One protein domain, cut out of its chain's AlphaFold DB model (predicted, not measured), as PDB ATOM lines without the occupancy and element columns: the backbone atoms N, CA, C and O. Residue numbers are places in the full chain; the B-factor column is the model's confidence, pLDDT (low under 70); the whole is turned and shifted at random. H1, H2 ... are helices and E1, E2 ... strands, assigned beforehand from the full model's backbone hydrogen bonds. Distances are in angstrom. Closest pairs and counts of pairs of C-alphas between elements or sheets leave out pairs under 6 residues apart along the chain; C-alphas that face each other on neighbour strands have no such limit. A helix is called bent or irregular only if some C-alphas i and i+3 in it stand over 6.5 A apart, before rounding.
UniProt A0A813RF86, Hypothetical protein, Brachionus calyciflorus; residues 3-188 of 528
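Overview. This is residues 3 to 188 of the 528 residues of the protein "Hypothetical protein" of Brachionus calyciflorus (UniProt A0A813RF86). A small sheet of four parallel strands forms a wall, and short helices gather mostly beyond its E4 edge, where H5 packs on E4 and on H4 and H8, and H9 follows H8. H1 and H2 lie off the sheet, and H3 is far out, reached by loops. The printed part has 186 residues, with 87 in named elements, under half; the order is E1 E2 H1 H2 H3 E3 H4 E4 H5 H6 H7 H8 H9, the sheet runs E1 E2 E3 E4, and the class is mixed, helices and strands. The whole is compact, with a radius of gyration of the C-alphas of 16.3 A and spans of 44 by 38 by 37 A.

Arrangement. Start at E1, residues 3 to 7, an edge strand parallel to E2, residues 25 to 31; N 4 and O 27 are 2.9 A apart, within hydrogen-bond range. E2 is parallel to E3, residues 77 to 83, with N 28 and O 78 2.8 A apart. E3 is parallel to the other edge strand, E4, residues 107 to 113, with N 110 and O 79 2.8 A apart. E2 and E3, with H1 (35 to 41), H2 (45 to 49) and H3 (61 to 67) between, form a strand-helix-strand unit, two parallel neighbour strands joined through helices; E3, H4 (92 to 98) and E4 form another, its crossover right-handed. H1 is only just not on the sheet, with 4 pairs of C-alphas within 10 A. H4 is irregular, C-alphas 93 and 96 being 7.4 A apart. H5, residues 121 to 127, only grazes the sheet; its closest C-alphas to E4 are Leu 126 and Pro 109, 6.4 A. H5 touches H4 at Thr 122 and Phe 95, C-alphas 4.8 A apart, at a steep tilt of 42 degrees, the same way. H5 also touches H8, residues 158 to 165, at Cys 121 and Cys 165, C-alphas 5.5 A apart. H9, residues 167 to 173, only just touches H4, with 3 pairs of C-alphas within 8 A, the closest Leu 171 and Cys 96, 7.3 A. H6, residues 129 to 136, only grazes the sheet and is near H3. H7, residues 152 to 156, is close to but not clearly touching H5. Every O i to N i+4 pair is within range in H1, H3, H5, H6, H8 and H9; H2 has 0 of 1, H4 0 of 3 and H7 0 of 1, against 2 of 2, 3 of 4 and 1 of 2 for O i to N i+3.

Along the chain. Find C-alpha 3 at (268.934, 254.830, 316.558), where E1 begins. E2 is 17.5 A long, E3 18.8 A and E4 19.4 A, ending at C-alpha 113 at (249.944, 255.124, 309.311). H9 ends at C-alpha 173 at (245.809, 231.995, 327.128).

Size, cuts and confidence. The C-alphas farthest apart, Cys 9 and Ser 188, are 46.2 A apart, and the printed part has no cut. The long links are E1 to E2, H2 to H3 and H6 to H7. Mean pLDDT of the printed part is 73.4; look for values under 70 at residue 23 and residues 51 to 75, 102 to 106, 129 to 147 and 178 to 188.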
ATOM      1  N   SER A   3     270.179 255.094 317.279       79.56
ATOM      2  CA  SER A   3     268.934 254.830 316.558       79.56
ATOM      3  C   SER A   3     269.271 253.897 315.402       79.56
ATOM      4  O   SER A   3     270.213 254.173 314.652       79.56
ATOM      5  N   ILE A   4     268.530 252.799 315.273       83.81
ATOM      6  CA  ILE A   4     268.627 251.891 314.131       83.81
ATOM      7  C   ILE A   4     267.402 252.117 313.259       83.81
ATOM      8  O   ILE A   4     266.268 251.961 313.706       83.81
ATOM      9  N   GLU A   5     267.634 252.465 311.998       85.31
ATOM     10  CA  GLU A   5     266.567 252.724 311.039       85.31
ATOM     11  C   GLU A   5     266.632 251.713 309.896       85.31
ATOM     12  O   GLU A   5     267.658 251.562 309.231       85.31
ATOM     13  N   ILE A   6     265.522 251.013 309.672       81.88
ATOM     14  CA  ILE A   6     265.367 250.019 308.618       81.88
ATOM     15  C   ILE A   6     264.340 250.556 307.619       81.88
ATOM     16  O   ILE A   6     263.147 250.646 307.917       81.88
ATOM     17  N   TYR A   7     264.814 250.937 306.429       81.31
ATOM     18  CA  TYR A   7     264.006 251.590 305.400       81.31
ATOM     19  C   TYR A   7     263.796 250.721 304.164       81.31
ATOM     20  O   TYR A   7     264.741 250.147 303.631       81.31
ATOM     21  N   GLN A   8     262.556 250.728 303.668       74.69
ATOM     22  CA  GLN A   8     262.149 250.356 302.310       74.69
ATOM     23  C   GLN A   8     262.655 248.985 301.842       74.69
ATOM     24  O   GLN A   8     262.995 248.804 300.675       74.69
ATOM     25  N   CYS A   9     262.682 248.010 302.747       79.56
ATOM     26  CA  CYS A   9     263.039 246.629 302.444       79.56
ATOM     27  C   CYS A   9     261.893 245.673 302.781       79.56
ATOM     28  O   CYS A   9     261.010 245.986 303.585       79.56
ATOM     29  N   GLU A  10     261.917 244.505 302.141       84.31
ATOM     30  CA  GLU A  10     261.143 243.346 302.566       84.31
ATOM     31  C   GLU A  10     261.982 242.575 303.585       84.31
ATOM     32  O   GLU A  10     263.063 242.084 303.260       84.31
ATOM     33  N   ILE A  11     261.512 242.503 304.831       84.50
ATOM     34  CA  ILE A  11     262.183 241.719 305.871       84.50
ATOM     35  C   ILE A  11     261.496 240.363 305.955       84.50
ATOM     36  O   ILE A  11     260.292 240.290 306.212       84.50
ATOM     37  N   GLU A  12     262.257 239.292 305.740       85.50
ATOM     38  CA  GLU A  12     261.748 237.928 305.890       85.50
ATOM     39  C   GLU A  12     261.801 237.456 307.338       85.50
ATOM     40  O   GLU A  12     260.803 236.914 307.799       85.50
ATOM     41  N   SER A  13     262.904 237.705 308.056       87.31
ATOM     42  CA  SER A  13     263.092 237.346 309.468       87.31
ATOM     43  C   SER A  13     264.166 238.199 310.152       87.31
ATOM     44  O   SER A  13     265.001 238.812 309.491       87.31
ATOM     45  N   ILE A  14     264.138 238.228 311.488       86.44
ATOM     46  CA  ILE A  14     265.196 238.778 312.348       86.44
ATOM     47  C   ILE A  14     265.632 237.657 313.287       86.44
ATOM     48  O   ILE A  14     264.779 237.044 313.935       86.44
ATOM     49  N   ASP A  15     266.936 237.394 313.355       89.12
ATOM     50  CA  ASP A  15     267.482 236.361 314.233       89.12
ATOM     51  C   ASP A  15     267.289 236.751 315.704       89.12
ATOM     52  O   ASP A  15     267.375 237.929 316.069       89.12
ATOM     53  N   GLU A  16     267.014 235.764 316.557       85.38
ATOM     54  CA  GLU A  16     266.649 235.979 317.962       85.38
ATOM     55  C   GLU A  16     267.691 236.830 318.705       85.38
ATOM     56  O   GLU A  16     267.335 237.732 319.461       85.38
ATOM     57  N   ASP A  17     268.977 236.610 318.443       85.50
ATOM     58  CA  ASP A  17     270.118 237.229 319.116       85.50
ATOM     59  C   ASP A  17     270.600 238.551 318.492       85.50
ATOM     60  O   ASP A  17     271.523 239.163 319.042       85.50
ATOM     61  N   THR A  18     269.940 239.046 317.433       86.62
ATOM     62  CA  THR A  18     270.322 240.265 316.680       86.62
ATOM     63  C   THR A  18     270.616 241.466 317.590       86.62
ATOM     64  O   THR A  18     271.564 242.212 317.358       86.62
ATOM     65  N   PHE A  19     269.830 241.645 318.658       83.19
ATOM     66  CA  PHE A  19     269.933 242.790 319.575       83.19
ATOM     67  C   PHE A  19     270.537 242.446 320.945       83.19
ATOM     68  O   PHE A  19     270.503 243.255 321.868       83.19
ATOM     69  N   SER A  20     271.120 241.256 321.109       77.56
ATOM     70  CA  SER A  20     271.659 240.795 322.401       77.56
ATOM     71  C   SER A  20     272.806 241.663 322.952       77.56
ATOM     72  O   SER A  20     273.046 241.669 324.159       77.56
ATOM     73  N   GLN A  21     273.497 242.421 322.092       76.12
ATOM     74  CA  GLN A  21     274.661 243.245 322.453       76.12
ATOM     75  C   GLN A  21     274.399 244.762 322.401       76.12
ATOM     76  O   GLN A  21     275.283 245.552 322.738       76.12
ATOM     77  N   THR A  22     273.199 245.205 322.014       70.75
ATOM     78  CA  THR A  22     272.889 246.633 321.835       70.75
ATOM     79  C   THR A  22     272.459 247.282 323.154       70.75
ATOM     80  O   THR A  22     271.274 247.439 323.432       70.75
ATOM     81  N   LEU A  23     273.429 247.667 323.992       66.50
ATOM     82  CA  LEU A  23     273.170 248.244 325.325       66.50
ATOM     83  C   LEU A  23     272.775 249.735 325.310       66.50
ATOM     84  O   LEU A  23     272.241 250.248 326.295       66.50
ATOM     85  N   SER A  24     273.063 250.443 324.216       71.94
ATOM     86  CA  SER A  24     272.938 251.904 324.062       71.94
ATOM     87  C   SER A  24     271.776 252.344 323.160       71.94
ATOM     88  O   SER A  24     271.637 253.549 322.896       71.94
ATOM     89  N   MET A  25     270.980 251.390 322.665       76.56
ATOM     90  CA  MET A  25     269.916 251.658 321.703       76.56
ATOM     91  C   MET A  25     268.759 252.404 322.367       76.56
ATOM     92  O   MET A  25     268.336 252.054 323.469       76.56
ATOM     93  N   THR A  26     268.266 253.441 321.694       76.50
ATOM     94  CA  THR A  26     267.107 254.228 322.141       76.50
ATOM     95  C   THR A  26     265.928 254.123 321.197       76.50
ATOM     96  O   THR A  26     264.791 254.221 321.645       76.50
ATOM     97  N   ASP A  27     266.183 253.895 319.910       78.56
ATOM     98  CA  ASP A  27     265.153 253.907 318.878       78.56
ATOM     99  C   ASP A  27     265.409 252.781 317.869       78.56
ATOM    100  O   ASP A  27     266.543 252.564 317.434       78.56
ATOM    101  N   LEU A  28     264.347 252.068 317.497       83.44
ATOM    102  CA  LEU A  28     264.340 251.076 316.429       83.44
ATOM    103  C   LEU A  28     263.172 251.383 315.493       83.44
ATOM    104  O   LEU A  28     262.007 251.241 315.867       83.44
ATOM    105  N   ASN A  29     263.488 251.838 314.287       85.19
ATOM    106  CA  ASN A  29     262.521 252.373 313.340       85.19
ATOM    107  C   ASN A  29     262.340 251.440 312.136       85.19
ATOM    108  O   ASN A  29     263.258 251.271 311.336       85.19
ATOM    109  N   PHE A  30     261.146 250.865 311.995       82.38
ATOM    110  CA  PHE A  30     260.748 250.007 310.884       82.38
ATOM    111  C   PHE A  30     259.875 250.769 309.891       82.38
ATOM    112  O   PHE A  30     258.730 251.112 310.181       82.38
ATOM    113  N   THR A  31     260.392 250.959 308.679       84.69
ATOM    114  CA  THR A  31     259.635 251.465 307.528       84.69
ATOM    115  C   THR A  31     259.694 250.426 306.411       84.69
ATOM    116  O   THR A  31     260.536 250.524 305.522       84.69
ATOM    117  N   ILE A  32     258.839 249.402 306.475       83.31
ATOM    118  CA  ILE A  32     258.891 248.215 305.598       83.31
ATOM    119  C   ILE A  32     257.614 248.048 304.768       83.31
ATOM    120  O   ILE A  32     256.542 248.474 305.191       83.31
ATOM    121  N   TYR A  33     257.733 247.441 303.582       83.06
ATOM    122  CA  TYR A  33     256.614 247.270 302.634       83.06
ATOM    123  C   TYR A  33     255.758 246.026 302.875       83.06
ATOM    124  O   TYR A  33     254.718 245.889 302.238       83.06
ATOM    125  N   ASN A  34     256.240 245.113 303.718       87.75
ATOM    126  CA  ASN A  34     255.641 243.811 303.977       87.75
ATOM    127  C   ASN A  34     255.350 243.615 305.476       87.75
ATOM    128  O   ASN A  34     255.526 242.509 305.994       87.75
ATOM    129  N   LEU A  35     254.940 244.670 306.196       85.94
ATOM    130  CA  LEU A  35     254.779 244.656 307.657       85.94
ATOM    131  C   LEU A  35     253.826 243.547 308.107       85.94
ATOM    132  O   LEU A  35     254.140 242.813 309.043       85.94
ATOM    133  N   ARG A  36     252.700 243.364 307.410       88.00
ATOM    134  CA  ARG A  36     251.748 242.288 307.728       88.00
ATOM    135  C   ARG A  36     252.411 240.922 307.624       88.00
ATOM    136  O   ARG A  36     252.319 240.109 308.542       88.00
ATOM    137  N   THR A  37     253.090 240.676 306.508       88.06
ATOM    138  CA  THR A  37     253.755 239.395 306.251       88.06
ATOM    139  C   THR A  37     254.884 239.149 307.254       88.06
ATOM    140  O   THR A  37     254.998 238.044 307.786       88.06
ATOM    141  N   PHE A  38     255.660 240.187 307.570       86.75
ATOM    142  CA  PHE A  38     256.731 240.161 308.561       86.75
ATOM    143  C   PHE A  38     256.207 239.805 309.959       86.75
ATOM    144  O   PHE A  38     256.745 238.896 310.596       86.75
ATOM    145  N   ILE A  39     255.130 240.451 310.424       85.81
ATOM    146  CA  ILE A  39     254.555 240.174 311.747       85.81
ATOM    147  C   ILE A  39     253.928 238.773 311.814       85.81
ATOM    148  O   ILE A  39     254.074 238.075 312.820       85.81
ATOM    149  N   GLN A  40     253.273 238.317 310.747       85.75
ATOM    150  CA  GLN A  40     252.566 237.034 310.747       85.75
ATOM    151  C   GLN A  40     253.497 235.819 310.636       85.75
ATOM    152  O   GLN A  40     253.241 234.792 311.273       85.75
ATOM    153  N   ARG A  41     254.566 235.910 309.834       84.50
ATOM    154  CA  ARG A  41     255.456 234.768 309.563       84.50
ATOM    155  C   ARG A  41     256.542 234.572 310.614       84.50
ATOM    156  O   ARG A  41     256.968 233.439 310.816       84.50
ATOM    157  N   ASN A  42     256.956 235.634 311.301       79.19
ATOM    158  CA  ASN A  42     258.079 235.556 312.225       79.19
ATOM    159  C   ASN A  42     257.681 235.245 313.659       79.19
ATOM    160  O   ASN A  42     256.618 235.638 314.151       79.19
ATOM    161  N   LYS A  43     258.605 234.568 314.340       76.44
ATOM    162  CA  LYS A  43     258.652 234.552 315.795       76.44
ATOM    163  C   LYS A  43     259.246 235.879 316.255       76.44
ATOM    164  O   LYS A  43     260.300 236.293 315.783       76.44
ATOM    165  N   HIS A  44     258.562 236.544 317.174       78.44
ATOM    166  CA  HIS A  44     258.972 237.847 317.707       78.44
ATOM    167  C   HIS A  44     259.852 237.717 318.950       78.44
ATOM    168  O   HIS A  44     259.926 238.628 319.769       78.44
ATOM    169  N   ASP A  45     260.529 236.578 319.091       80.38
ATOM    170  CA  ASP A  45     261.360 236.273 320.253       80.38
ATOM    171  C   ASP A  45     262.564 237.227 320.348       80.38
ATOM    172  O   ASP A  45     263.001 237.544 321.449       80.38
ATOM    173  N   TRP A  46     263.017 237.809 319.231       81.75
ATOM    174  CA  TRP A  46     264.057 238.848 319.200       81.75
ATOM    175  C   TRP A  46     263.681 240.120 319.989       81.75
ATOM    176  O   TRP A  46     264.560 240.816 320.507       81.75
ATOM    177  N   LEU A  47     262.382 240.402 320.178       76.75
ATOM    178  CA  LEU A  47     261.902 241.483 321.055       76.75
ATOM    179  C   LEU A  47     262.323 241.244 322.515       76.75
ATOM    180  O   LEU A  47     262.516 242.192 323.284       76.75
ATOM    181  N   ASN A  48     262.575 239.979 322.873       72.19
ATOM    182  CA  ASN A  48     263.132 239.582 324.159       72.19
ATOM    183  C   ASN A  48     264.628 239.888 324.310       72.19
ATOM    184  O   ASN A  48     265.189 239.657 325.380       72.19
ATOM    185  N   ASN A  49     265.292 240.473 323.322       75.31
ATOM    186  CA  ASN A  49     266.687 240.887 323.472       75.31
ATOM    187  C   ASN A  49     266.869 242.400 323.410       75.31
ATOM    188  O   ASN A  49     267.909 242.896 323.830       75.31
ATOM    189  N   LEU A  50     265.819 243.147 323.052       70.06
ATOM    190  CA  LEU A  50     265.898 244.599 322.920       70.06
ATOM    191  C   LEU A  50     266.254 245.326 324.226       70.06
ATOM    192  O   LEU A  50     266.800 246.409 324.146       70.06
ATOM    193  N   ASN A  51     266.024 244.779 325.428       62.84
ATOM    194  CA  ASN A  51     266.359 245.503 326.666       62.84
ATOM    195  C   ASN A  51     266.608 244.591 327.883       62.84
ATOM    196  O   ASN A  51     265.800 244.544 328.816       62.84
ATOM    197  N   LEU A  52     267.736 243.870 327.872       57.59
ATOM    198  CA  LEU A  52     268.155 242.924 328.925       57.59
ATOM    199  C   LEU A  52     268.184 243.521 330.347       57.59
ATOM    200  O   LEU A  52     267.962 242.797 331.313       57.59
ATOM    201  N   PHE A  53     268.412 244.831 330.493       54.94
ATOM    202  CA  PHE A  53     268.571 245.494 331.796       54.94
ATOM    203  C   PHE A  53     267.277 246.065 332.400       54.94
ATOM    204  O   PHE A  53     267.320 246.662 333.474       54.94
ATOM    205  N   SER A  54     266.130 245.903 331.733       54.25
ATOM    206  CA  SER A  54     264.866 246.556 332.117       54.25
ATOM    207  C   SER A  54     263.805 245.643 332.733       54.25
ATOM    208  O   SER A  54     262.662 246.074 332.872       54.25
ATOM    209  N   LEU A  55     264.173 244.420 333.126       52.38
ATOM    210  CA  LEU A  55     263.279 243.504 333.838       52.38
ATOM    211  C   LEU A  55     262.826 244.131 335.160       52.38
ATOM    212  O   LEU A  55     263.532 244.098 336.166       52.38
ATOM    213  N   ILE A  56     261.637 244.726 335.129       55.62
ATOM    214  CA  ILE A  56     260.901 245.164 336.305       55.62
ATOM    215  C   ILE A  56     259.703 244.242 336.426       55.62
ATOM    216  O   ILE A  56     258.849 244.208 335.544       55.62
ATOM    217  N   GLU A  57     259.626 243.521 337.536       53.03
ATOM    218  CA  GLU A  57     258.400 242.843 337.935       53.03
ATOM    219  C   GLU A  57     257.376 243.924 338.325       53.03
ATOM    220  O   GLU A  57     257.436 244.512 339.406       53.03
ATOM    221  N   LEU A  58     256.452 244.245 337.411       53.19
ATOM    222  CA  LEU A  58     255.418 245.282 337.578       53.19
ATOM    223  C   LEU A  58     254.297 244.885 338.558       53.19
ATOM    224  O   LEU A  58     253.218 245.473 338.528       53.19
ATOM    225  N   GLU A  59     254.514 243.904 339.435       50.94
ATOM    226  CA  GLU A  59     253.464 243.381 340.321       50.94
ATOM    227  C   GLU A  59     252.987 244.399 341.373       50.94
ATOM    228  O   GLU A  59     251.941 244.199 341.987       50.94
ATOM    229  N   ASN A  60     253.705 245.511 341.581       49.69
ATOM    230  CA  ASN A  60     253.329 246.513 342.574       49.69
ATOM    231  C   ASN A  60     253.527 247.954 342.075       49.69
ATOM    232  O   ASN A  60     254.653 248.444 341.974       49.69
ATOM    233  N   CYS A  61     252.429 248.688 341.859       50.34
ATOM    234  CA  CYS A  61     252.451 250.120 341.515       50.34
ATOM    235  C   CYS A  61     253.246 250.968 342.527       50.34
ATOM    236  O   CYS A  61     253.898 251.940 342.152       50.34
ATOM    237  N   VAL A  62     253.257 250.559 343.801       48.50
ATOM    238  CA  VAL A  62     254.032 251.203 344.877       48.50
ATOM    239  C   VAL A  62     255.544 251.108 344.625       48.50
ATOM    240  O   VAL A  62     256.301 252.017 344.962       48.50
ATOM    241  N   TYR A  63     256.005 250.020 344.003       51.53
ATOM    242  CA  TYR A  63     257.415 249.830 343.658       51.53
ATOM    243  C   TYR A  63     257.839 250.757 342.509       51.53
ATOM    244  O   TYR A  63     258.902 251.371 342.569       51.53
ATOM    245  N   LEU A  64     256.965 250.942 341.513       51.16
ATOM    246  CA  LEU A  64     257.173 251.869 340.394       51.16
ATOM    247  C   LEU A  64     257.246 253.334 340.839       51.16
ATOM    248  O   LEU A  64     258.109 254.077 340.372       51.16
ATOM    249  N   GLN A  65     256.395 253.728 341.788       50.78
ATOM    250  CA  GLN A  65     256.441 255.041 342.437       50.78
ATOM    251  C   GLN A  65     257.771 255.281 343.167       50.78
ATOM    252  O   GLN A  65     258.414 256.311 342.969       50.78
ATOM    253  N   LYS A  66     258.260 254.297 343.932       49.47
ATOM    254  CA  LYS A  66     259.554 254.398 344.635       49.47
ATOM    255  C   LYS A  66     260.758 254.456 343.691       49.47
ATOM    256  O   LYS A  66     261.773 255.072 344.025       49.47
ATOM    257  N   LEU A  67     260.660 253.840 342.514       50.53
ATOM    258  CA  LEU A  67     261.709 253.885 341.493       50.53
ATOM    259  C   LEU A  67     261.863 255.276 340.855       50.53
ATOM    260  O   LEU A  67     262.979 255.622 340.471       50.53
ATOM    261  N   ASN A  68     260.813 256.108 340.828       46.88
ATOM    262  CA  ASN A  68     260.856 257.470 340.269       46.88
ATOM    263  C   ASN A  68     261.815 258.429 341.014       46.88
ATOM    264  O   ASN A  68     262.237 259.437 340.448       46.88
ATOM    265  N   LEU A  69     262.209 258.131 342.262       44.03
ATOM    266  CA  LEU A  69     263.081 259.006 343.067       44.03
ATOM    267  C   LEU A  69     264.582 258.724 342.916       44.03
ATOM    268  O   LEU A  69     265.411 259.585 343.225       44.03
ATOM    269  N   LYS A  70     264.972 257.550 342.414       43.72
ATOM    270  CA  LYS A  70     266.371 257.284 342.061       43.72
ATOM    271  C   LYS A  70     266.491 257.475 340.560       43.72
ATOM    272  O   LYS A  70     265.807 256.793 339.816       43.72
ATOM    273  N   LYS A  71     267.356 258.403 340.130       44.38
ATOM    274  CA  LYS A  71     267.733 258.666 338.728       44.38
ATOM    275  C   LYS A  71     268.320 257.416 338.058       44.38
ATOM    276  O   LYS A  71     269.507 257.371 337.740       44.38
ATOM    277  N   PHE A  72     267.520 256.383 337.870       49.38
ATOM    278  CA  PHE A  72     267.848 255.293 336.988       49.38
ATOM    279  C   PHE A  72     267.504 255.777 335.590       49.38
ATOM    280  O   PHE A  72     266.344 255.954 335.227       49.38
ATOM    281  N   TYR A  73     268.555 256.053 334.825       52.28
ATOM    282  CA  TYR A  73     268.477 256.192 333.382       52.28
ATOM    283  C   TYR A  73     268.181 254.804 332.813       52.28
ATOM    284  O   TYR A  73     269.080 254.118 332.333       52.28
ATOM    285  N   PHE A  74     266.939 254.338 332.938       58.28
ATOM    286  CA  PHE A  74     266.508 253.201 332.145       58.28
ATOM    287  C   PHE A  74     266.549 253.651 330.685       58.28
ATOM    288  O   PHE A  74     265.899 254.634 330.319       58.28
ATOM    289  N   ASN A  75     267.347 252.968 329.863       60.66
ATOM    290  CA  ASN A  75     267.298 253.162 328.421       60.66
ATOM    291  C   ASN A  75     265.920 252.681 327.963       60.66
ATOM    292  O   ASN A  75     265.639 251.482 327.959       60.66
ATOM    293  N   LYS A  76     265.031 253.632 327.676       71.94
ATOM    294  CA  LYS A  76     263.767 253.369 326.992       71.94
ATOM    295  C   LYS A  76     264.078 253.074 325.531       71.94
ATOM    296  O   LYS A  76     264.973 253.707 324.972       71.94
ATOM    297  N   ILE A  77     263.322 252.162 324.931       75.38
ATOM    298  CA  ILE A  77     263.429 251.874 323.503       75.38
ATOM    299  C   ILE A  77     262.108 252.191 322.830       75.38
ATOM    300  O   ILE A  77     261.083 251.597 323.162       75.38
ATOM    301  N   TYR A  78     262.139 253.120 321.883       77.69
ATOM    302  CA  TYR A  78     261.004 253.410 321.022       77.69
ATOM    303  C   TYR A  78     261.038 252.476 319.813       77.69
ATOM    304  O   TYR A  78     262.010 252.451 319.063       77.69
ATOM    305  N   LEU A  79     259.978 251.690 319.637       81.56
ATOM    306  CA  LEU A  79     259.804 250.805 318.490       81.56
ATOM    307  C   LEU A  79     258.823 251.449 317.515       81.56
ATOM    308  O   LEU A  79     257.621 251.457 317.762       81.56
ATOM    309  N   ILE A  80     259.331 252.014 316.428       85.25
ATOM    310  CA  ILE A  80     258.538 252.813 315.493       85.25
ATOM    311  C   ILE A  80     258.090 251.926 314.330       85.25
ATOM    312  O   ILE A  80     258.924 251.406 313.597       85.25
ATOM    313  N   PHE A  81     256.780 251.756 314.154       83.38
ATOM    314  CA  PHE A  81     256.168 251.063 313.021       83.38
ATOM    315  C   PHE A  81     255.584 252.085 312.044       83.38
ATOM    316  O   PHE A  81     254.522 252.657 312.301       83.38
ATOM    317  N   ASN A  82     256.259 252.299 310.917       83.25
ATOM    318  CA  ASN A  82     255.802 253.178 309.842       83.25
ATOM    319  C   ASN A  82     255.136 252.363 308.728       83.25
ATOM    320  O   ASN A  82     255.774 251.996 307.741       83.25
ATOM    321  N   ASP A  83     253.835 252.125 308.864       81.62
ATOM    322  CA  ASP A  83     253.009 251.475 307.847       81.62
ATOM    323  C   ASP A  83     252.205 252.519 307.067       81.62
ATOM    324  O   ASP A  83     251.039 252.826 307.332       81.62
ATOM    325  N   LEU A  84     252.864 253.111 306.072       79.38
ATOM    326  CA  LEU A  84     252.316 254.231 305.309       79.38
ATOM    327  C   LEU A  84     251.022 253.884 304.553       79.38
ATOM    328  O   LEU A  84     250.280 254.809 304.214       79.38
ATOM    329  N   ASN A  85     250.750 252.598 304.311       82.44
ATOM    330  CA  ASN A  85     249.626 252.123 303.505       82.44
ATOM    331  C   ASN A  85     248.579 251.329 304.302       82.44
ATOM    332  O   ASN A  85     247.593 250.913 303.697       82.44
ATOM    333  N   LYS A  86     248.749 251.164 305.624       82.62
ATOM    334  CA  LYS A  86     247.860 250.353 306.475       82.62
ATOM    335  C   LYS A  86     247.755 248.913 305.942       82.62
ATOM    336  O   LYS A  86     246.679 248.393 305.664       82.62
ATOM    337  N   GLU A  87     248.901 248.282 305.726       84.56
ATOM    338  CA  GLU A  87     248.983 246.860 305.400       84.56
ATOM    339  C   GLU A  87     248.595 245.978 306.605       84.56
ATOM    340  O   GLU A  87     248.089 244.867 306.415       84.56
ATOM    341  N   TYR A  88     248.818 246.458 307.835       87.50
ATOM    342  CA  TYR A  88     248.630 245.693 309.066       87.50
ATOM    343  C   TYR A  88     247.756 246.408 310.113       87.50
ATOM    344  O   TYR A  88     248.115 247.455 310.649       87.50
ATOM    345  N   ASP A  89     246.636 245.769 310.465       87.38
ATOM    346  CA  ASP A  89     245.595 246.319 311.351       87.38
ATOM    347  C   ASP A  89     245.660 245.821 312.799       87.38
ATOM    348  O   ASP A  89     244.724 246.031 313.564       87.38
ATOM    349  N   PHE A  90     246.765 245.175 313.190       91.31
ATOM    350  CA  PHE A  90     246.968 244.649 314.545       91.31
ATOM    351  C   PHE A  90     245.759 243.835 315.044       91.31
ATOM    352  O   PHE A  90     245.140 244.212 316.039       91.31
ATOM    353  N   PRO A  91     245.370 242.746 314.365       94.19
ATOM    354  CA  PRO A  91     244.155 242.021 314.705       94.19
ATOM    355  C   PRO A  91     244.303 241.267 316.046       94.19
ATOM    356  O   PRO A  91     245.410 241.075 316.563       94.19
ATOM    357  N   ASP A  92     243.185 240.880 316.661       94.69
ATOM    358  CA  ASP A  92     243.157 240.295 318.014       94.69
ATOM    359  C   ASP A  92     243.876 238.943 318.112       94.69
ATOM    360  O   ASP A  92     244.408 238.599 319.169       94.69
ATOM    361  N   GLU A  93     243.928 238.190 317.012       93.94
ATOM    362  CA  GLU A  93     244.618 236.901 316.911       93.94
ATOM    363  C   GLU A  93     246.129 237.041 317.132       93.94
ATOM    364  O   GLU A  93     246.793 236.102 317.575       93.94
ATOM    365  N   ASP A  94     246.672 238.231 316.872       90.94
ATOM    366  CA  ASP A  94     248.090 238.519 317.033       90.94
ATOM    367  C   ASP A  94     248.448 238.978 318.458       90.94
ATOM    368  O   ASP A  94     249.625 239.203 318.742       90.94
ATOM    369  N   PHE A  95     247.495 239.038 319.399       90.94
ATOM    370  CA  PHE A  95     247.744 239.463 320.785       90.94
ATOM    371  C   PHE A  95     248.912 238.701 321.435       90.94
ATOM    372  O   PHE A  95     249.830 239.309 321.992       90.94
ATOM    373  N   CYS A  96     248.947 237.367 321.302       88.56
ATOM    374  CA  CYS A  96     250.007 236.552 321.903       88.56
ATOM    375  C   CYS A  96     251.401 236.816 321.322       88.56
ATOM    376  O   CYS A  96     252.396 236.510 321.979       88.56
ATOM    377  N   ARG A  97     251.505 237.418 320.133       85.81
ATOM    378  CA  ARG A  97     252.794 237.835 319.562       85.81
ATOM    379  C   ARG A  97     253.394 239.022 320.312       85.81
ATOM    380  O   ARG A  97     254.611 239.158 320.356       85.81
ATOM    381  N   PHE A  98     252.550 239.831 320.950       84.44
ATOM    382  CA  PHE A  98     252.934 241.028 321.699       84.44
ATOM    383  C   PHE A  98     252.812 240.850 323.218       84.44
ATOM    384  O   PHE A  98     252.884 241.821 323.969       84.44
ATOM    385  N   LYS A  99     252.667 239.614 323.704       80.81
ATOM    386  CA  LYS A  99     252.395 239.307 325.119       80.81
ATOM    387  C   LYS A  99     253.436 239.841 326.115       80.81
ATOM    388  O   LYS A  99     253.120 240.032 327.280       80.81
ATOM    389  N   TYR A 100     254.664 240.104 325.664       72.12
ATOM    390  CA  TYR A 100     255.749 240.641 326.498       72.12
ATOM    391  C   TYR A 100     255.841 242.177 326.507       72.12
ATOM    392  O   TYR A 100     256.671 242.739 327.224       72.12
ATOM    393  N   TYR A 101     254.986 242.870 325.750       71.50
ATOM    394  CA  TYR A 101     254.879 244.331 325.767       71.50
ATOM    395  C   TYR A 101     253.960 244.799 326.892       71.50
ATOM    396  O   TYR A 101     252.887 244.238 327.032       71.50
ATOM    397  N   PRO A 102     254.305 245.827 327.680       60.47
ATOM    398  CA  PRO A 102     255.651 246.233 328.089       60.47
ATOM    399  C   PRO A 102     256.111 245.424 329.315       60.47
ATOM    400  O   PRO A 102     257.004 245.873 330.024       60.47
ATOM    401  N   GLN A 103     255.400 244.350 329.685       54.09
ATOM    402  CA  GLN A 103     255.244 243.949 331.089       54.09
ATOM    403  C   GLN A 103     256.559 243.715 331.842       54.09
ATOM    404  O   GLN A 103     256.587 243.888 333.053       54.09
ATOM    405  N   ASN A 104     257.635 243.400 331.119       54.88
ATOM    406  CA  ASN A 104     258.967 243.193 331.680       54.88
ATOM    407  C   ASN A 104     260.043 244.099 331.053       54.88
ATOM    408  O   ASN A 104     261.227 243.877 331.297       54.88
ATOM    409  N   ARG A 105     259.684 245.020 330.148       62.81
ATOM    410  CA  ARG A 105     260.633 245.737 329.279       62.81
ATOM    411  C   ARG A 105     260.140 247.137 328.932       62.81
ATOM    412  O   ARG A 105     259.021 247.303 328.453       62.81
ATOM    413  N   PHE A 106     261.006 248.140 329.070       68.69
ATOM    414  CA  PHE A 106     260.728 249.530 328.672       68.69
ATOM    415  C   PHE A 106     260.763 249.727 327.143       68.69
ATOM    416  O   PHE A 106     261.567 250.506 326.627       68.69
ATOM    417  N   ILE A 107     259.912 249.000 326.414       73.56
ATOM    418  CA  ILE A 107     259.750 249.115 324.963       73.56
ATOM    419  C   ILE A 107     258.405 249.787 324.672       73.56
ATOM    420  O   ILE A 107     257.346 249.277 325.042       73.56
ATOM    421  N   PHE A 108     258.451 250.932 323.997       74.88
ATOM    422  CA  PHE A 108     257.293 251.770 323.701       74.88
ATOM    423  C   PHE A 108     257.016 251.760 322.192       74.88
ATOM    424  O   PHE A 108     257.816 252.314 321.436       74.88
ATOM    425  N   PRO A 109     255.923 251.132 321.721       77.06
ATOM    426  CA  PRO A 109     255.600 251.118 320.300       77.06
ATOM    427  C   PRO A 109     255.039 252.478 319.858       77.06
ATOM    428  O   PRO A 109     254.097 252.978 320.469       77.06
ATOM    429  N   LEU A 110     255.584 253.059 318.786       79.75
ATOM    430  CA  LEU A 110     255.036 254.224 318.084       79.75
ATOM    431  C   LEU A 110     254.460 253.748 316.744       79.75
ATOM    432  O   LEU A 110     255.198 253.237 315.907       79.75
ATOM    433  N   ILE A 111     253.150 253.881 316.533       83.38
ATOM    434  CA  ILE A 111     252.473 253.384 315.323       83.38
ATOM    435  C   ILE A 111     252.089 254.570 314.433       83.38
ATOM    436  O   ILE A 111     251.304 255.436 314.834       83.38
ATOM    437  N   HIS A 112     252.628 254.593 313.212       82.12
ATOM    438  CA  HIS A 112     252.379 255.628 312.214       82.12
ATOM    439  C   HIS A 112     251.821 255.033 310.925       82.12
ATOM    440  O   HIS A 112     252.479 254.262 310.231       82.12
ATOM    441  N   THR A 113     250.623 255.477 310.562       81.56
ATOM    442  CA  THR A 113     249.944 255.124 309.311       81.56
ATOM    443  C   THR A 113     249.228 256.340 308.725       81.56
ATOM    444  O   THR A 113     248.816 257.249 309.446       81.56
ATOM    445  N   LYS A 114     249.023 256.380 307.405       81.19
ATOM    446  CA  LYS A 114     248.243 257.471 306.784       81.19
ATOM    447  C   LYS A 114     246.731 257.321 306.981       81.19
ATOM    448  O   LYS A 114     245.994 258.284 306.790       81.19
ATOM    449  N   ILE A 115     246.271 256.119 307.326       84.81
ATOM    450  CA  ILE A 115     244.856 255.749 307.407       84.81
ATOM    451  C   ILE A 115     244.548 255.312 308.838       84.81
ATOM    452  O   ILE A 115     245.285 254.510 309.405       84.81
ATOM    453  N   GLY A 116     243.444 255.800 309.402       84.44
ATOM    454  CA  GLY A 116     243.001 255.402 310.739       84.44
ATOM    455  C   GLY A 116     242.807 253.887 310.870       84.44
ATOM    456  O   GLY A 116     242.225 253.243 309.986       84.44
ATOM    457  N   ILE A 117     243.285 253.330 311.979       88.81
ATOM    458  CA  ILE A 117     243.174 251.910 312.330       88.81
ATOM    459  C   ILE A 117     241.989 251.731 313.289       88.81
ATOM    460  O   ILE A 117     241.655 252.636 314.059       88.81
ATOM    461  N   GLU A 118     241.310 250.589 313.208       90.31
ATOM    462  CA  GLU A 118     240.253 250.241 314.158       90.31
ATOM    463  C   GLU A 118     240.839 249.789 315.498       90.31
ATOM    464  O   GLU A 118     241.935 249.236 315.557       90.31
ATOM    465  N   CYS A 119     240.109 250.030 316.592       91.12
ATOM    466  CA  CYS A 119     240.623 249.719 317.919       91.12
ATOM    467  C   CYS A 119     240.412 248.254 318.307       91.12
ATOM    468  O   CYS A 119     239.358 247.873 318.823       91.12
ATOM    469  N   THR A 120     241.440 247.444 318.082       94.38
ATOM    470  CA  THR A 120     241.519 246.042 318.511       94.38
ATOM    471  C   THR A 120     242.099 245.930 319.926       94.38
ATOM    472  O   THR A 120     242.691 246.877 320.457       94.38
ATOM    473  N   CYS A 121     241.963 244.771 320.567       92.44
ATOM    474  CA  CYS A 121     242.608 244.483 321.845       92.44
ATOM    475  C   CYS A 121     244.129 244.397 321.722       92.44
ATOM    476  O   CYS A 121     244.826 244.871 322.619       92.44
ATOM    477  N   THR A 122     244.656 243.877 320.611       92.25
ATOM    478  CA  THR A 122     246.101 243.906 320.327       92.25
ATOM    479  C   THR A 122     246.619 245.341 320.229       92.25
ATOM    480  O   THR A 122     247.621 245.680 320.856       92.25
ATOM    481  N   LEU A 123     245.915 246.222 319.511       90.81
ATOM    482  CA  LEU A 123     246.292 247.632 319.416       90.81
ATOM    483  C   LEU A 123     246.169 248.344 320.771       90.81
ATOM    484  O   LEU A 123     247.078 249.060 321.184       90.81
ATOM    485  N   THR A 124     245.084 248.094 321.508       89.56
ATOM    486  CA  THR A 124     244.866 248.643 322.859       89.56
ATOM    487  C   THR A 124     245.982 248.231 323.821       89.56
ATOM    488  O   THR A 124     246.475 249.058 324.586       89.56
ATOM    489  N   TRP A 125     246.423 246.973 323.748       87.12
ATOM    490  CA  TRP A 125     247.538 246.437 324.526       87.12
ATOM    491  C   TRP A 125     248.854 247.164 324.238       87.12
ATOM    492  O   TRP A 125     249.538 247.602 325.162       87.12
ATOM    493  N   LEU A 126     249.171 247.369 322.957       85.75
ATOM    494  CA  LEU A 126     250.361 248.112 322.533       85.75
ATOM    495  C   LEU A 126     250.322 249.576 323.001       85.75
ATOM    496  O   LEU A 126     251.345 250.119 323.428       85.75
ATOM    497  N   LEU A 127     249.143 250.202 322.978       83.31
ATOM    498  CA  LEU A 127     248.937 251.599 323.372       83.31
ATOM    499  C   LEU A 127     248.825 251.816 324.889       83.31
ATOM    500  O   LEU A 127     248.982 252.951 325.347       83.31
ATOM    501  N   LEU A 128     248.600 250.766 325.694       76.94
ATOM    502  CA  LEU A 128     248.479 250.862 327.161       76.94
ATOM    503  C   LEU A 128     249.716 251.529 327.793       76.94
ATOM    504  O   LEU A 128     249.622 252.240 328.797       76.94
ATOM    505  N   ASN A 129     250.856 251.391 327.121       67.31
ATOM    506  CA  ASN A 129     252.169 251.896 327.517       67.31
ATOM    507  C   ASN A 129     252.285 253.412 327.451       67.31
ATOM    508  O   ASN A 129     253.155 253.981 328.106       67.31
ATOM    509  N   HIS A 130     251.389 254.080 326.723       64.94
ATOM    510  CA  HIS A 130     251.327 255.535 326.692       64.94
ATOM    511  C   HIS A 130     251.098 256.120 328.092       64.94
ATOM    512  O   HIS A 130     251.775 257.069 328.486       64.94
ATOM    513  N   LYS A 131     250.206 255.511 328.891       63.53
ATOM    514  CA  LYS A 131     249.949 255.954 330.273       63.53
ATOM    515  C   LYS A 131     251.181 255.788 331.163       63.53
ATOM    516  O   LYS A 131     251.486 256.683 331.944       63.53
ATOM    517  N   LEU A 132     251.904 254.676 331.011       62.84
ATOM    518  CA  LEU A 132     253.148 254.426 331.743       62.84
ATOM    519  C   LEU A 132     254.256 255.396 331.315       62.84
ATOM    520  O   LEU A 132     254.946 255.933 332.172       62.84
ATOM    521  N   ASN A 133     254.403 255.685 330.017       62.00
ATOM    522  CA  ASN A 133     255.404 256.644 329.546       62.00
ATOM    523  C   ASN A 133     255.164 258.044 330.128       62.00
ATOM    524  O   ASN A 133     256.092 258.649 330.660       62.00
ATOM    525  N   ASN A 134     253.911 258.512 330.105       60.25
ATOM    526  CA  ASN A 134     253.523 259.798 330.693       60.25
ATOM    527  C   ASN A 134     253.802 259.852 332.201       60.25
ATOM    528  O   ASN A 134     254.201 260.894 332.710       60.25
ATOM    529  N   TYR A 135     253.655 258.727 332.905       58.12
ATOM    530  CA  TYR A 135     253.978 258.626 334.328       58.12
ATOM    531  C   TYR A 135     255.479 258.815 334.624       58.12
ATOM    532  O   TYR A 135     255.846 259.444 335.617       58.12
ATOM    533  N   PHE A 136     256.363 258.310 333.757       58.78
ATOM    534  CA  PHE A 136     257.816 258.487 333.898       58.78
ATOM    535  C   PHE A 136     258.323 259.847 333.389       58.78
ATOM    536  O   PHE A 136     259.415 260.270 333.767       58.78
ATOM    537  N   GLU A 137     257.567 260.547 332.539       57.78
ATOM    538  CA  GLU A 137     257.963 261.835 331.949       57.78
ATOM    539  C   GLU A 137     257.296 263.041 332.622       57.78
ATOM    540  O   GLU A 137     256.793 263.949 331.966       57.78
ATOM    541  N   LEU A 138     257.377 263.116 333.953       51.75
ATOM    542  CA  LEU A 138     256.943 264.290 334.731       51.75
ATOM    543  C   LEU A 138     257.729 265.580 334.410       51.75
ATOM    544  O   LEU A 138     257.408 266.647 334.927       51.75
ATOM    545  N   ASN A 139     258.773 265.521 333.575       45.69
ATOM    546  CA  ASN A 139     259.595 266.675 333.232       45.69
ATOM    547  C   ASN A 139     260.109 266.631 331.779       45.69
ATOM    548  O   ASN A 139     261.000 265.842 331.470       45.69
ATOM    549  N   LYS A 140     259.674 267.635 330.990       47.12
ATOM    550  CA  LYS A 140     260.255 268.214 329.748       47.12
ATOM    551  C   LYS A 140     259.651 267.781 328.402       47.12
ATOM    552  O   LYS A 140     260.056 266.779 327.841       47.12
ATOM    553  N   ASN A 141     258.874 268.696 327.808       44.16
ATOM    554  CA  ASN A 141     258.926 269.231 326.425       44.16
ATOM    555  C   ASN A 141     259.041 268.298 325.197       44.16
ATOM    556  O   ASN A 141     259.073 268.806 324.078       44.16
ATOM    557  N   LYS A 142     259.090 266.978 325.349       47.81
ATOM    558  CA  LYS A 142     259.054 266.002 324.259       47.81
ATOM    559  C   LYS A 142     257.951 264.996 324.545       47.81
ATOM    560  O   LYS A 142     258.202 263.819 324.755       47.81
ATOM    561  N   HIS A 143     256.713 265.478 324.529       50.00
ATOM    562  CA  HIS A 143     255.589 264.578 324.333       50.00
ATOM    563  C   HIS A 143     255.777 263.933 322.957       50.00
ATOM    564  O   HIS A 143     255.551 264.577 321.932       50.00
ATOM    565  N   PHE A 144     256.247 262.686 322.917       52.44
ATOM    566  CA  PHE A 144     255.916 261.830 321.789       52.44
ATOM    567  C   PHE A 144     254.413 261.624 321.875       52.44
ATOM    568  O   PHE A 144     253.932 260.838 322.691       52.44
ATOM    569  N   ASP A 145     253.682 262.429 321.109       58.09
ATOM    570  CA  ASP A 145     252.239 262.329 321.047       58.09
ATOM    571  C   ASP A 145     251.892 261.018 320.342       58.09
ATOM    572  O   ASP A 145     251.918 260.905 319.116       58.09
ATOM    573  N   LEU A 146     251.632 259.989 321.151       62.91
ATOM    574  CA  LEU A 146     251.125 258.709 320.676       62.91
ATOM    575  C   LEU A 146     249.714 258.847 320.098       62.91
ATOM    576  O   LEU A 146     249.245 257.916 319.447       62.91
ATOM    577  N   ASN A 147     249.061 260.004 320.265       61.72
ATOM    578  CA  ASN A 147     247.830 260.378 319.584       61.72
ATOM    579  C   ASN A 147     248.088 260.740 318.114       61.72
ATOM    580  O   ASN A 147     247.731 261.812 317.620       61.72
ATOM    581  N   THR A 148     248.732 259.834 317.387       71.25
ATOM    582  CA  THR A 148     248.854 259.972 315.944       71.25
ATOM    583  C   THR A 148     247.459 259.892 315.324       71.25
ATOM    584  O   THR A 148     246.545 259.238 315.840       71.25
ATOM    585  N   THR A 149     247.289 260.517 314.158       73.69
ATOM    586  CA  THR A 149     246.049 260.440 313.364       73.69
ATOM    587  C   THR A 149     245.620 259.003 313.042       73.69
ATOM    588  O   THR A 149     244.486 258.767 312.636       73.69
ATOM    589  N   SER A 150     246.522 258.039 313.213       77.00
ATOM    590  CA  SER A 150     246.317 256.611 312.992       77.00
ATOM    591  C   SER A 150     245.522 255.940 314.107       77.00
ATOM    592  O   SER A 150     244.660 255.113 313.819       77.00
ATOM    593  N   VAL A 151     245.800 256.291 315.368       83.50
ATOM    594  CA  VAL A 151     245.294 255.574 316.553       83.50
ATOM    595  C   VAL A 151     244.417 256.433 317.462       83.50
ATOM    596  O   VAL A 151     243.917 255.929 318.463       83.50
ATOM    597  N   TYR A 152     244.176 257.705 317.123       81.94
ATOM    598  CA  TYR A 152     243.421 258.633 317.978       81.94
ATOM    599  C   TYR A 152     242.058 258.095 318.438       81.94
ATOM    600  O   TYR A 152     241.669 258.281 319.589       81.94
ATOM    601  N   LYS A 153     241.367 257.345 317.571       82.19
ATOM    602  CA  LYS A 153     240.069 256.729 317.882       82.19
ATOM    603  C   LYS A 153     240.143 255.715 319.023       82.19
ATOM    604  O   LYS A 153     239.166 255.546 319.742       82.19
ATOM    605  N   CYS A 154     241.288 255.058 319.222       83.69
ATOM    606  CA  CYS A 154     241.479 254.178 320.372       83.69
ATOM    607  C   CYS A 154     241.468 254.942 321.696       83.69
ATOM    608  O   CYS A 154     241.067 254.383 322.714       83.69
ATOM    609  N   PHE A 155     241.896 256.207 321.702       80.12
ATOM    610  CA  PHE A 155     241.983 256.987 322.931       80.12
ATOM    611  C   PHE A 155     240.627 257.521 323.410       80.12
ATOM    612  O   PHE A 155     240.470 257.709 324.616       80.12
ATOM    613  N   GLU A 156     239.644 257.697 322.518       81.44
ATOM    614  CA  GLU A 156     238.307 258.210 322.870       81.44
ATOM    615  C   GLU A 156     237.584 257.304 323.890       81.44
ATOM    616  O   GLU A 156     237.061 257.811 324.879       81.44
ATOM    617  N   ASN A 157     237.662 255.974 323.728       77.50
ATOM    618  CA  ASN A 157     237.011 254.979 324.605       77.50
ATOM    619  C   ASN A 157     238.010 254.003 325.257       77.50
ATOM    620  O   ASN A 157     237.703 252.841 325.527       77.50
ATOM    621  N   PHE A 158     239.238 254.458 325.516       80.81
ATOM    622  CA  PHE A 158     240.347 253.570 325.883       80.81
ATOM    623  C   PHE A 158     240.094 252.733 327.148       80.81
ATOM    624  O   PHE A 158     240.472 251.569 327.210       80.81
ATOM    625  N   GLN A 159     239.453 253.314 328.168       76.31
ATOM    626  CA  GLN A 159     239.171 252.610 329.429       76.31
ATOM    627  C   GLN A 159     238.124 251.509 329.266       76.31
ATOM    628  O   GLN A 159     238.298 250.413 329.796       76.31
ATOM    629  N   GLU A 160     237.066 251.796 328.512       82.06
ATOM    630  CA  GLU A 160     236.040 250.813 328.173       82.06
ATOM    631  C   GLU A 160     236.681 249.658 327.402       82.06
ATOM    632  O   GLU A 160     236.548 248.503 327.803       82.06
ATOM    633  N   LYS A 161     237.528 249.967 326.412       85.25
ATOM    634  CA  LYS A 161     238.242 248.952 325.635       85.25
ATOM    635  C   LYS A 161     239.189 248.093 326.475       85.25
ATOM    636  O   LYS A 161     239.192 246.876 326.317       85.25
ATOM    637  N   ILE A 162     239.947 248.683 327.406       82.19
ATOM    638  CA  ILE A 162     240.770 247.917 328.362       82.19
ATOM    639  C   ILE A 162     239.898 246.927 329.142       82.19
ATOM    640  O   ILE A 162     240.290 245.771 329.313       82.19
ATOM    641  N   SER A 163     238.721 247.372 329.595       81.75
ATOM    642  CA  SER A 163     237.821 246.523 330.374       81.75
ATOM    643  C   SER A 163     237.198 245.391 329.558       81.75
ATOM    644  O   SER A 163     237.142 244.257 330.034       81.75
ATOM    645  N   GLU A 164     236.826 245.664 328.305       90.19
ATOM    646  CA  GLU A 164     236.319 244.665 327.360       90.19
ATOM    647  C   GLU A 164     237.369 243.602 327.018       90.19
ATOM    648  O   GLU A 164     237.046 242.424 326.881       90.19
ATOM    649  N   CYS A 165     238.632 244.006 326.866       88.81
ATOM    650  CA  CYS A 165     239.675 243.124 326.352       88.81
ATOM    651  C   CYS A 165     240.132 242.040 327.331       88.81
ATOM    652  O   CYS A 165     240.723 241.060 326.875       88.81
ATOM    653  N   ASN A 166     239.877 242.207 328.636       86.00
ATOM    654  CA  ASN A 166     240.275 241.287 329.705       86.00
ATOM    655  C   ASN A 166     241.709 240.747 329.519       86.00
ATOM    656  O   ASN A 166     241.937 239.554 329.293       86.00
ATOM    657  N   PHE A 167     242.696 241.646 329.580       85.62
ATOM    658  CA  PHE A 167     244.091 241.298 329.298       85.62
ATOM    659  C   PHE A 167     244.653 240.208 330.213       85.62
ATOM    660  O   PHE A 167     245.488 239.433 329.758       85.62
ATOM    661  N   THR A 168     244.164 240.085 331.454       80.06
ATOM    662  CA  THR A 168     244.500 238.954 332.332       80.06
ATOM    663  C   THR A 168     244.216 237.624 331.644       80.06
ATOM    664  O   THR A 168     245.106 236.783 331.538       80.06
ATOM    665  N   HIS A 169     242.992 237.443 331.149       87.44
ATOM    666  CA  HIS A 169     242.585 236.200 330.505       87.44
ATOM    667  C   HIS A 169     243.411 235.932 329.246       87.44
ATOM    668  O   HIS A 169     243.950 234.841 329.078       87.44
ATOM    669  N   ARG A 170     243.600 236.950 328.401       88.94
ATOM    670  CA  ARG A 170     244.390 236.804 327.171       88.94
ATOM    671  C   ARG A 170     245.853 236.452 327.455       88.94
ATOM    672  O   ARG A 170     246.425 235.601 326.785       88.94
ATOM    673  N   LEU A 171     246.478 237.050 328.470       84.50
ATOM    674  CA  LEU A 171     247.848 236.702 328.874       84.50
ATOM    675  C   LEU A 171     247.956 235.278 329.429       84.50
ATOM    676  O   LEU A 171     248.983 234.621 329.227       84.50
ATOM    677  N   LEU A 172     246.908 234.806 330.109       82.06
ATOM    678  CA  LEU A 172     246.798 233.428 330.580       82.06
ATOM    679  C   LEU A 172     246.697 232.452 329.400       82.06
ATOM    680  O   LEU A 172     247.443 231.475 329.365       82.06
ATOM    681  N   GLU A 173     245.881 232.760 328.386       90.94
ATOM    682  CA  GLU A 173     245.809 231.995 327.128       90.94
ATOM    683  C   GLU A 173     247.161 231.953 326.397       90.94
ATOM    684  O   GLU A 173     247.541 230.926 325.836       90.94
ATOM    685  N   CYS A 174     247.933 233.041 326.455       87.12
ATOM    686  CA  CYS A 174     249.270 233.105 325.867       87.12
ATOM    687  C   CYS A 174     250.375 232.438 326.716       87.12
ATOM    688  O   CYS A 174     251.552 232.465 326.315       87.12
ATOM    689  N   GLY A 175     250.034 231.885 327.886       84.25
ATOM    690  CA  GLY A 175     250.952 231.192 328.791       84.25
ATOM    691  C   GLY A 175     251.978 232.092 329.486       84.25
ATOM    692  O   GLY A 175     253.053 231.612 329.837       84.25
ATOM    693  N   VAL A 176     251.700 233.393 329.644       74.19
ATOM    694  CA  VAL A 176     252.606 234.329 330.347       74.19
ATOM    695  C   VAL A 176     252.444 234.227 331.860       74.19
ATOM    696  O   VAL A 176     253.427 234.287 332.594       74.19
ATOM    697  N   ILE A 177     251.206 234.063 332.325       71.31
ATOM    698  CA  ILE A 177     250.847 234.073 333.743       71.31
ATOM    699  C   ILE A 177     250.287 232.715 334.153       71.31
ATOM    700  O   ILE A 177     249.575 232.065 333.393       71.31
ATOM    701  N   THR A 178     250.612 232.279 335.369       67.44
ATOM    702  CA  THR A 178     250.183 230.969 335.895       67.44
ATOM    703  C   THR A 178     248.917 231.048 336.748       67.44
ATOM    704  O   THR A 178     248.336 230.016 337.082       67.44
ATOM    705  N   LYS A 179     248.480 232.260 337.111       64.69
ATOM    706  CA  LYS A 179     247.266 232.537 337.886       64.69
ATOM    707  C   LYS A 179     246.617 233.819 337.381       64.69
ATOM    708  O   LYS A 179     247.325 234.737 336.975       64.69
ATOM    709  N   GLU A 180     245.291 233.889 337.456       55.97
ATOM    710  CA  GLU A 180     244.558 235.134 337.236       55.97
ATOM    711  C   GLU A 180     244.975 236.159 338.298       55.97
ATOM    712  O   GLU A 180     244.618 236.053 339.472       55.97
ATOM    713  N   SER A 181     245.766 237.147 337.896       54.19
ATOM    714  CA  SER A 181     245.971 238.377 338.653       54.19
ATOM    715  C   SER A 181     245.137 239.483 338.012       54.19
ATOM    716  O   SER A 181     244.996 239.558 336.791       54.19
ATOM    717  N   ASN A 182     244.537 240.345 338.830       47.25
ATOM    718  CA  ASN A 182     243.773 241.483 338.326       47.25
ATOM    719  C   ASN A 182     244.746 242.493 337.699       47.25
ATOM    720  O   ASN A 182     245.281 243.353 338.396       47.25
ATOM    721  N   TYR A 183     244.973 242.396 336.384       50.56
ATOM    722  CA  TYR A 183     245.770 243.343 335.603       50.56
ATOM    723  C   TYR A 183     244.953 244.605 335.331       50.56
ATOM    724  O   TYR A 183     244.598 244.923 334.201       50.56
ATOM    725  N   TYR A 184     244.647 245.338 336.396       48.47
ATOM    726  CA  TYR A 184     244.173 246.706 336.294       48.47
ATOM    727  C   TYR A 184     245.170 247.606 337.009       48.47
ATOM    728  O   TYR A 184     245.309 247.543 338.229       48.47
ATOM    729  N   PHE A 185     245.793 248.521 336.263       46.16
ATOM    730  CA  PHE A 185     246.411 249.733 336.813       46.16
ATOM    731  C   PHE A 185     245.319 250.693 337.325       46.16
ATOM    732  O   PHE A 185     245.291 251.871 336.986       46.16
ATOM    733  N   ASN A 186     244.366 250.194 338.113       41.66
ATOM    734  CA  ASN A 186     243.476 251.044 338.879       41.66
ATOM    735  C   ASN A 186     244.198 251.347 340.183       41.66
ATOM    736  O   ASN A 186     244.012 250.669 341.187       41.66
ATOM    737  N   CYS A 187     245.019 252.396 340.169       44.44
ATOM    738  CA  CYS A 187     245.397 253.094 341.392       44.44
ATOM    739  C   CYS A 187     244.142 253.784 341.953       44.44
ATOM    740  O   CYS A 187     244.032 255.009 341.912       44.44
ATOM    741  N   SER A 188     243.149 253.008 342.397       43.91
ATOM    742  CA  SER A 188     241.922 253.568 342.944       43.91
ATOM    743  C   SER A 188     242.235 254.220 344.289       43.91
ATOM    744  O   SER A 188     243.002 253.714 345.111       43.91
TER     745      SER A 188